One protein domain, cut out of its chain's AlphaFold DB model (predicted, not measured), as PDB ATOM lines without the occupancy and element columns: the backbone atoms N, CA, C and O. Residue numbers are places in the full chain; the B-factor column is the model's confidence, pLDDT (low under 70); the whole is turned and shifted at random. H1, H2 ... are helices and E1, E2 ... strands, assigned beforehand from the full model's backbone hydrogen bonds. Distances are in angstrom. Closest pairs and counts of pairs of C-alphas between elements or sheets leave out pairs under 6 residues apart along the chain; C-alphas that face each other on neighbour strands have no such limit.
ATOM      1  N   ILE A 407     -33.801  -4.069  89.317       90.56
ATOM      2  CA  ILE A 407     -34.904  -4.978  89.662       90.56
ATOM      3  C   ILE A 407     -36.184  -4.413  89.069       90.56
ATOM      4  O   ILE A 407     -36.566  -3.289  89.381       90.56
ATOM      5  N   VAL A 408     -36.885  -5.218  88.280       92.38
ATOM      6  CA  VAL A 408     -38.218  -4.872  87.784       92.38
ATOM      7  C   VAL A 408     -39.262  -5.592  88.627       92.38
ATOM      8  O   VAL A 408     -39.190  -6.810  88.794       92.38
ATOM      9  N   ILE A 409     -40.246  -4.851  89.142       93.75
ATOM     10  CA  ILE A 409     -41.381  -5.408  89.882       93.75
ATOM     11  C   ILE A 409     -42.663  -5.138  89.094       93.75
ATOM     12  O   ILE A 409     -42.959  -4.002  88.722       93.75
ATOM     13  N   LYS A 410     -43.441  -6.196  88.838       93.88
ATOM     14  CA  LYS A 410     -44.706  -6.092  88.110       93.88
ATOM     15  C   LYS A 410     -45.821  -5.555  89.013       93.88
ATOM     16  O   LYS A 410     -46.271  -6.295  89.883       93.88
ATOM     17  N   ARG A 411     -46.307  -4.320  88.792       93.94
ATOM     18  CA  ARG A 411     -47.351  -3.699  89.645       93.94
ATOM     19  C   ARG A 411     -48.635  -4.524  89.705       93.94
ATOM     20  O   ARG A 411     -49.147  -4.748  90.790       93.94
ATOM     21  N   LYS A 412     -49.084  -5.082  88.575       94.56
ATOM     22  CA  LYS A 412     -50.277  -5.952  88.515       94.56
ATOM     23  C   LYS A 412     -50.194  -7.222  89.375       94.56
ATOM     24  O   LYS A 412     -51.210  -7.856  89.621       94.56
ATOM     25  N   ASN A 413     -48.990  -7.611  89.805       95.81
ATOM     26  CA  ASN A 413     -48.782  -8.753  90.696       95.81
ATOM     27  C   ASN A 413     -48.763  -8.335  92.181       95.81
ATOM     28  O   ASN A 413     -48.553  -9.177  93.056       95.81
ATOM     29  N   LEU A 414     -48.938  -7.045  92.479       96.19
ATOM     30  CA  LEU A 414     -49.036  -6.500  93.827       96.19
ATOM     31  C   LEU A 414     -50.500  -6.173  94.129       96.19
ATOM     32  O   LEU A 414     -51.211  -5.631  93.289       96.19
ATOM     33  N   SER A 415     -50.949  -6.470  95.349       97.25
ATOM     34  CA  SER A 415     -52.198  -5.887  95.849       97.25
ATOM     35  C   SER A 415     -52.003  -4.390  96.102       97.25
ATOM     36  O   SER A 415     -50.874  -3.953  96.347       97.25
ATOM     37  N   GLY A 416     -53.089  -3.609  96.120       95.94
ATOM     38  CA  GLY A 416     -53.018  -2.161  96.374       95.94
ATOM     39  C   GLY A 416     -52.243  -1.811  97.654       95.94
ATOM     40  O   GLY A 416     -51.395  -0.921  97.646       95.94
ATOM     41  N   THR A 417     -52.428  -2.588  98.728       97.31
ATOM     42  CA  THR A 417     -51.675  -2.434  99.984       97.31
ATOM     43  C   THR A 417     -50.176  -2.694  99.811       97.31
ATOM     44  O   THR A 417     -49.361  -1.922 100.311       97.31
ATOM     45  N   LYS A 418     -49.789  -3.754  99.085       97.31
ATOM     46  CA  LYS A 418     -48.373  -4.077  98.830       97.31
ATOM     47  C   LYS A 418     -47.708  -3.026  97.952       97.31
ATOM     48  O   LYS A 418     -46.557  -2.678  98.195       97.31
ATOM     49  N   GLU A 419     -48.424  -2.517  96.953       97.50
ATOM     50  CA  GLU A 419     -47.919  -1.439  96.111       97.50
ATOM     51  C   GLU A 419     -47.681  -0.166  96.929       97.50
ATOM     52  O   GLU A 419     -46.612   0.432  96.828       97.50
ATOM     53  N   LYS A 420     -48.638   0.216  97.783       97.12
ATOM     54  CA  LYS A 420     -48.493   1.387  98.653       97.12
ATOM     55  C   LYS A 420     -47.274   1.257  99.571       97.12
ATOM     56  O   LYS A 420     -46.431   2.145  99.577       97.12
ATOM     57  N   ILE A 421     -47.131   0.122 100.262       97.62
ATOM     58  CA  ILE A 421     -45.971  -0.145 101.132       97.62
ATOM     59  C   ILE A 421     -44.657  -0.057 100.345       97.62
ATOM     60  O   ILE A 421     -43.677   0.495 100.839       97.62
ATOM     61  N   LEU A 422     -44.623  -0.585  99.118       97.25
ATOM     62  CA  LEU A 422     -43.438  -0.521  98.265       97.25
ATOM     63  C   LEU A 422     -43.078   0.924  97.891       97.25
ATOM     64  O   LEU A 422     -41.901   1.282  97.932       97.25
ATOM     65  N   ARG A 423     -44.072   1.751  97.543       95.88
ATOM     66  CA  ARG A 423     -43.875   3.173  97.221       95.88
ATOM     67  C   ARG A 423     -43.377   3.964  98.422       95.88
ATOM     68  O   ARG A 423     -42.409   4.706  98.275       95.88
ATOM     69  N   ASP A 424     -43.988   3.755  99.584       97.19
ATOM     70  CA  ASP A 424     -43.583   4.403 100.832       97.19
ATOM     71  C   ASP A 424     -42.129   4.023 101.170       97.19
ATOM     72  O   ASP A 424     -41.291   4.890 101.396       97.19
ATOM     73  N   LEU A 425     -41.770   2.738 101.054       97.50
ATOM     74  CA  LEU A 425     -40.405   2.264 101.306       97.50
ATOM     75  C   LEU A 425     -39.380   2.858 100.326       97.50
ATOM     76  O   LEU A 425     -38.288   3.247 100.745       97.50
ATOM     77  N   LEU A 426     -39.708   2.936  99.034       96.31
ATOM     78  CA  LEU A 426     -38.856   3.566  98.021       96.31
ATOM     79  C   LEU A 426     -38.624   5.051  98.322       96.31
ATOM     80  O   LEU A 426     -37.482   5.519  98.283       96.31
ATOM     81  N   HIS A 427     -39.699   5.765  98.654       96.06
ATOM     82  CA  HIS A 427     -39.675   7.184  98.980       96.06
ATOM     83  C   HIS A 427     -38.861   7.459 100.253       96.06
ATOM     84  O   HIS A 427     -37.927   8.263 100.228       96.06
ATOM     85  N   ASP A 428     -39.140   6.732 101.334       97.12
ATOM     86  CA  ASP A 428     -38.494   6.917 102.637       97.12
ATOM     87  C   ASP A 428     -36.989   6.631 102.583       97.12
ATOM     88  O   ASP A 428     -36.191   7.288 103.256       97.12
ATOM     89  N   ASN A 429     -36.570   5.698 101.723       97.19
ATOM     90  CA  ASN A 429     -35.158   5.377 101.512       97.19
ATOM     91  C   ASN A 429     -34.487   6.227 100.418       97.19
ATOM     92  O   ASN A 429     -33.316   5.992 100.106       97.19
ATOM     93  N   ARG A 430     -35.197   7.210  99.841       96.12
ATOM     94  CA  ARG A 430     -34.718   8.075  98.745       96.12
ATOM     95  C   ARG A 430     -34.164   7.275  97.565       96.12
ATOM     96  O   ARG A 430     -33.154   7.647  96.964       96.12
ATOM     97  N   ILE A 431     -34.794   6.146  97.262       95.25
ATOM     98  CA  ILE A 431     -34.398   5.296  96.146       95.25
ATOM     99  C   ILE A 431     -34.999   5.910  94.875       95.25
ATOM    100  O   ILE A 431     -36.224   5.978  94.764       95.25
ATOM    101  N   PRO A 432     -34.174   6.373  93.918       92.94
ATOM    102  CA  PRO A 432     -34.686   6.994  92.709       92.94
ATOM    103  C   PRO A 432     -35.407   5.958  91.853       92.94
ATOM    104  O   PRO A 432     -34.919   4.846  91.637       92.94
ATOM    105  N   THR A 433     -36.555   6.352  91.322       90.12
ATOM    106  CA  THR A 433     -37.298   5.561  90.347       90.12
ATOM    107  C   THR A 433     -36.992   6.086  88.954       90.12
ATOM    108  O   THR A 433     -36.947   7.296  88.748       90.12
ATOM    109  N   VAL A 434     -36.761   5.180  88.007       90.50
ATOM    110  CA  VAL A 434     -36.382   5.514  86.631       90.50
ATOM    111  C   VAL A 434     -37.474   5.003  85.708       90.50
ATOM    112  O   VAL A 434     -37.860   3.839  85.805       90.50
ATOM    113  N   GLU A 435     -37.958   5.860  84.816       87.75
ATOM    114  CA  GLU A 435     -38.839   5.435  83.734       87.75
ATOM    115  C   GLU A 435     -38.023   4.681  82.684       87.75
ATOM    116  O   GLU A 435     -37.021   5.179  82.163       87.75
ATOM    117  N   CYS A 436     -38.426   3.449  82.388       89.62
ATOM    118  CA  CYS A 436     -37.761   2.636  81.382       89.62
ATOM    119  C   CYS A 436     -38.743   1.708  80.676       89.62
ATOM    120  O   CYS A 436     -39.727   1.251  81.257       89.62
ATOM    121  N   VAL A 437     -38.406   1.356  79.439       88.12
ATOM    122  CA  VAL A 437     -39.068   0.271  78.716       88.12
ATOM    123  C   VAL A 437     -38.449  -1.050  79.163       88.12
ATOM    124  O   VAL A 437     -37.236  -1.239  79.060       88.12
ATOM    125  N   VAL A 438     -39.280  -1.968  79.652       91.38
ATOM    126  CA  VAL A 438     -38.871  -3.332  79.999       91.38
ATOM    127  C   VAL A 438     -39.325  -4.264  78.887       91.38
ATOM    128  O   VAL A 438     -40.495  -4.264  78.523       91.38
ATOM    129  N   VAL A 439     -38.402  -5.072  78.367       92.38
ATOM    130  CA  VAL A 439     -38.709  -6.102  77.369       92.38
ATOM    131  C   VAL A 439     -38.488  -7.466  78.001       92.38
ATOM    132  O   VAL A 439     -37.377  -7.784  78.433       92.38
ATOM    133  N   GLU A 440     -39.554  -8.257  78.090       91.75
ATOM    134  CA  GLU A 440     -39.495  -9.601  78.658       91.75
ATOM    135  C   GLU A 440     -38.836 -10.575  77.675       91.75
ATOM    136  O   GLU A 440     -38.938 -10.426  76.459       91.75
ATOM    137  N   SER A 441     -38.120 -11.570  78.196       92.19
ATOM    138  CA  SER A 441     -37.346 -12.509  77.373       92.19
ATOM    139  C   SER A 441     -38.193 -13.453  76.523       92.19
ATOM    140  O   SER A 441     -37.682 -14.039  75.574       92.19
ATOM    141  N   ASP A 442     -39.455 -13.643  76.892       93.38
ATOM    142  CA  ASP A 442     -40.437 -14.461  76.182       93.38
ATOM    143  C   ASP A 442     -41.152 -13.698  75.055       93.38
ATOM    144  O   ASP A 442     -41.868 -14.312  74.264       93.38
ATOM    145  N   TRP A 443     -40.944 -12.382  74.941       94.56
ATOM    146  CA  TRP A 443     -41.515 -11.590  73.856       94.56
ATOM    147  C   TRP A 443     -40.717 -11.783  72.559       94.56
ATOM    148  O   TRP A 443     -39.480 -11.788  72.588       94.56
ATOM    149  N   PRO A 444     -41.384 -11.890  71.394       95.38
ATOM    150  CA  PRO A 444     -40.701 -12.066  70.112       95.38
ATOM    151  C   PRO A 444     -39.782 -10.884  69.758       95.38
ATOM    152  O   PRO A 444     -38.798 -11.054  69.037       95.38
ATOM    153  N   GLU A 445     -40.045  -9.695  70.303       95.25
ATOM    154  CA  GLU A 445     -39.243  -8.489  70.107       95.25
ATOM    155  C   GLU A 445     -37.948  -8.476  70.930       95.25
ATOM    156  O   GLU A 445     -37.063  -7.673  70.625       95.25
ATOM    157  N   TYR A 446     -37.790  -9.352  71.934       95.00
ATOM    158  CA  TYR A 446     -36.639  -9.337  72.845       95.00
ATOM    159  C   TYR A 446     -35.304  -9.337  72.097       95.00
ATOM    160  O   TYR A 446     -34.441  -8.493  72.346       95.00
ATOM    161  N   GLY A 447     -35.145 -10.242  71.128       93.44
ATOM    162  CA  GLY A 447     -33.927 -10.329  70.321       93.44
ATOM    163  C   GLY A 447     -33.681  -9.076  69.478       93.44
ATOM    164  O   GLY A 447     -32.565  -8.554  69.454       93.44
ATOM    165  N   SER A 448     -34.726  -8.563  68.828       94.44
ATOM    166  CA  SER A 448     -34.650  -7.389  67.952       94.44
ATOM    167  C   SER A 448     -34.307  -6.112  68.721       94.44
ATOM    168  O   SER A 448     -33.450  -5.342  68.286       94.44
ATOM    169  N   VAL A 449     -34.922  -5.903  69.891       94.38
ATOM    170  CA  VAL A 449     -34.639  -4.742  70.746       94.38
ATOM    171  C   VAL A 449     -33.197  -4.783  71.249       94.38
ATOM    172  O   VAL A 449     -32.502  -3.767  71.196       94.38
ATOM    173  N   TRP A 450     -32.700  -5.953  71.661       92.69
ATOM    174  CA  TRP A 450     -31.299  -6.092  72.063       92.69
ATOM    175  C   TRP A 450     -30.323  -5.797  70.927       92.69
ATOM    176  O   TRP A 450     -29.363  -5.062  71.147       92.69
ATOM    177  N   ALA A 451     -30.577  -6.311  69.722       90.94
ATOM    178  CA  ALA A 451     -29.732  -6.040  68.561       90.94
ATOM    179  C   ALA A 451     -29.692  -4.540  68.217       90.94
ATOM    180  O   ALA A 451     -28.633  -3.999  67.902       90.94
ATOM    181  N   MET A 452     -30.829  -3.848  68.334       94.00
ATOM    182  CA  MET A 452     -30.915  -2.397  68.146       94.00
ATOM    183  C   MET A 452     -30.100  -1.630  69.199       94.00
ATOM    184  O   MET A 452     -29.368  -0.699  68.854       94.00
ATOM    185  N   ILE A 453     -30.197  -2.018  70.476       92.12
ATOM    186  CA  ILE A 453     -29.433  -1.396  71.569       92.12
ATOM    187  C   ILE A 453     -27.932  -1.643  71.386       92.12
ATOM    188  O   ILE A 453     -27.142  -0.709  71.506       92.12
ATOM    189  N   GLU A 454     -27.535  -2.871  71.060       91.56
ATOM    190  CA  GLU A 454     -26.138  -3.233  70.816       91.56
ATOM    191  C   GLU A 454     -25.559  -2.460  69.624       91.56
ATOM    192  O   GLU A 454     -24.472  -1.891  69.733       91.56
ATOM    193  N   ALA A 455     -26.293  -2.355  68.509       90.62
ATOM    194  CA  ALA A 455     -25.878  -1.551  67.359       90.62
ATOM    195  C   ALA A 455     -25.668  -0.081  67.753       90.62
ATOM    196  O   ALA A 455     -24.611   0.490  67.472       90.62
ATOM    197  N   ARG A 456     -26.620   0.500  68.496       91.31
ATOM    198  CA  ARG A 456     -26.524   1.876  69.001       91.31
ATOM    199  C   ARG A 456     -25.308   2.076  69.910       91.31
ATOM    200  O   ARG A 456     -24.578   3.045  69.727       91.31
ATOM    201  N   MET A 457     -25.074   1.175  70.864       89.31
ATOM    202  CA  MET A 457     -23.976   1.287  71.838       89.31
ATOM    203  C   MET A 457     -22.603   1.051  71.210       89.31
ATOM    204  O   MET A 457     -21.625   1.685  71.593       89.31
ATOM    205  N   THR A 458     -22.527   0.188  70.198       89.25
ATOM    206  CA  THR A 458     -21.289  -0.070  69.453       89.25
ATOM    207  C   THR A 458     -21.048   0.935  68.329       89.25
ATOM    208  O   THR A 458     -20.053   0.806  67.619       89.25
ATOM    209  N   GLY A 459     -21.916   1.937  68.145       89.75
ATOM    210  CA  GLY A 459     -21.792   2.939  67.086       89.75
ATOM    211  C   GLY A 459     -21.969   2.376  65.672       89.75
ATOM    212  O   GLY A 459     -21.511   2.993  64.711       89.75
TER     213      GLY A 459
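What this domain is: This is residues 407 to 459 of the 479 residues of an uncharacterized protein of Pandoraea anhela (UniProt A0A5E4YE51). Two helices, H1 and H2, stand far from each other at the two ends of a flat, open frame, running much the same way. The long link of residues 429 to 445 crosses the gap from the end of H1 to the start of H2, and the short strand E1 lies between the helices. The printed part has 53 residues, with E1, H1, H2 along the chain; its class is mostly helix. It is extended, with a radius of gyration of the C-alphas of 15.5 A and spans of 41 by 24 by 12 A.

Where its parts are: H1, residues 416 to 428, is 18.2 A long and begins at C-alpha 416, (-53.018, -2.161, 96.374). H2, residues 446 to 457, is 16.6 A long and ends at C-alpha 457, (-23.976, 1.287, 71.838). E1, residues 407 to 410, is 10.0 A long.

How they stand to each other: H1 and H2 are apart, and E1 is apart from both. E1 pairs with no named strand. In H1 and H2 every O i to N i+4 pair is within hydrogen-bond range.

The domain as a whole: The C-alphas of Thr 417 and Gly 459 are the two farthest apart, 44.8 A. The link from E1 to H1 is tight; that from H1 to H2 is long. Residues 440 to 445 stand free. The printed part has no cut, and no printed residue is under 70 in pLDDT.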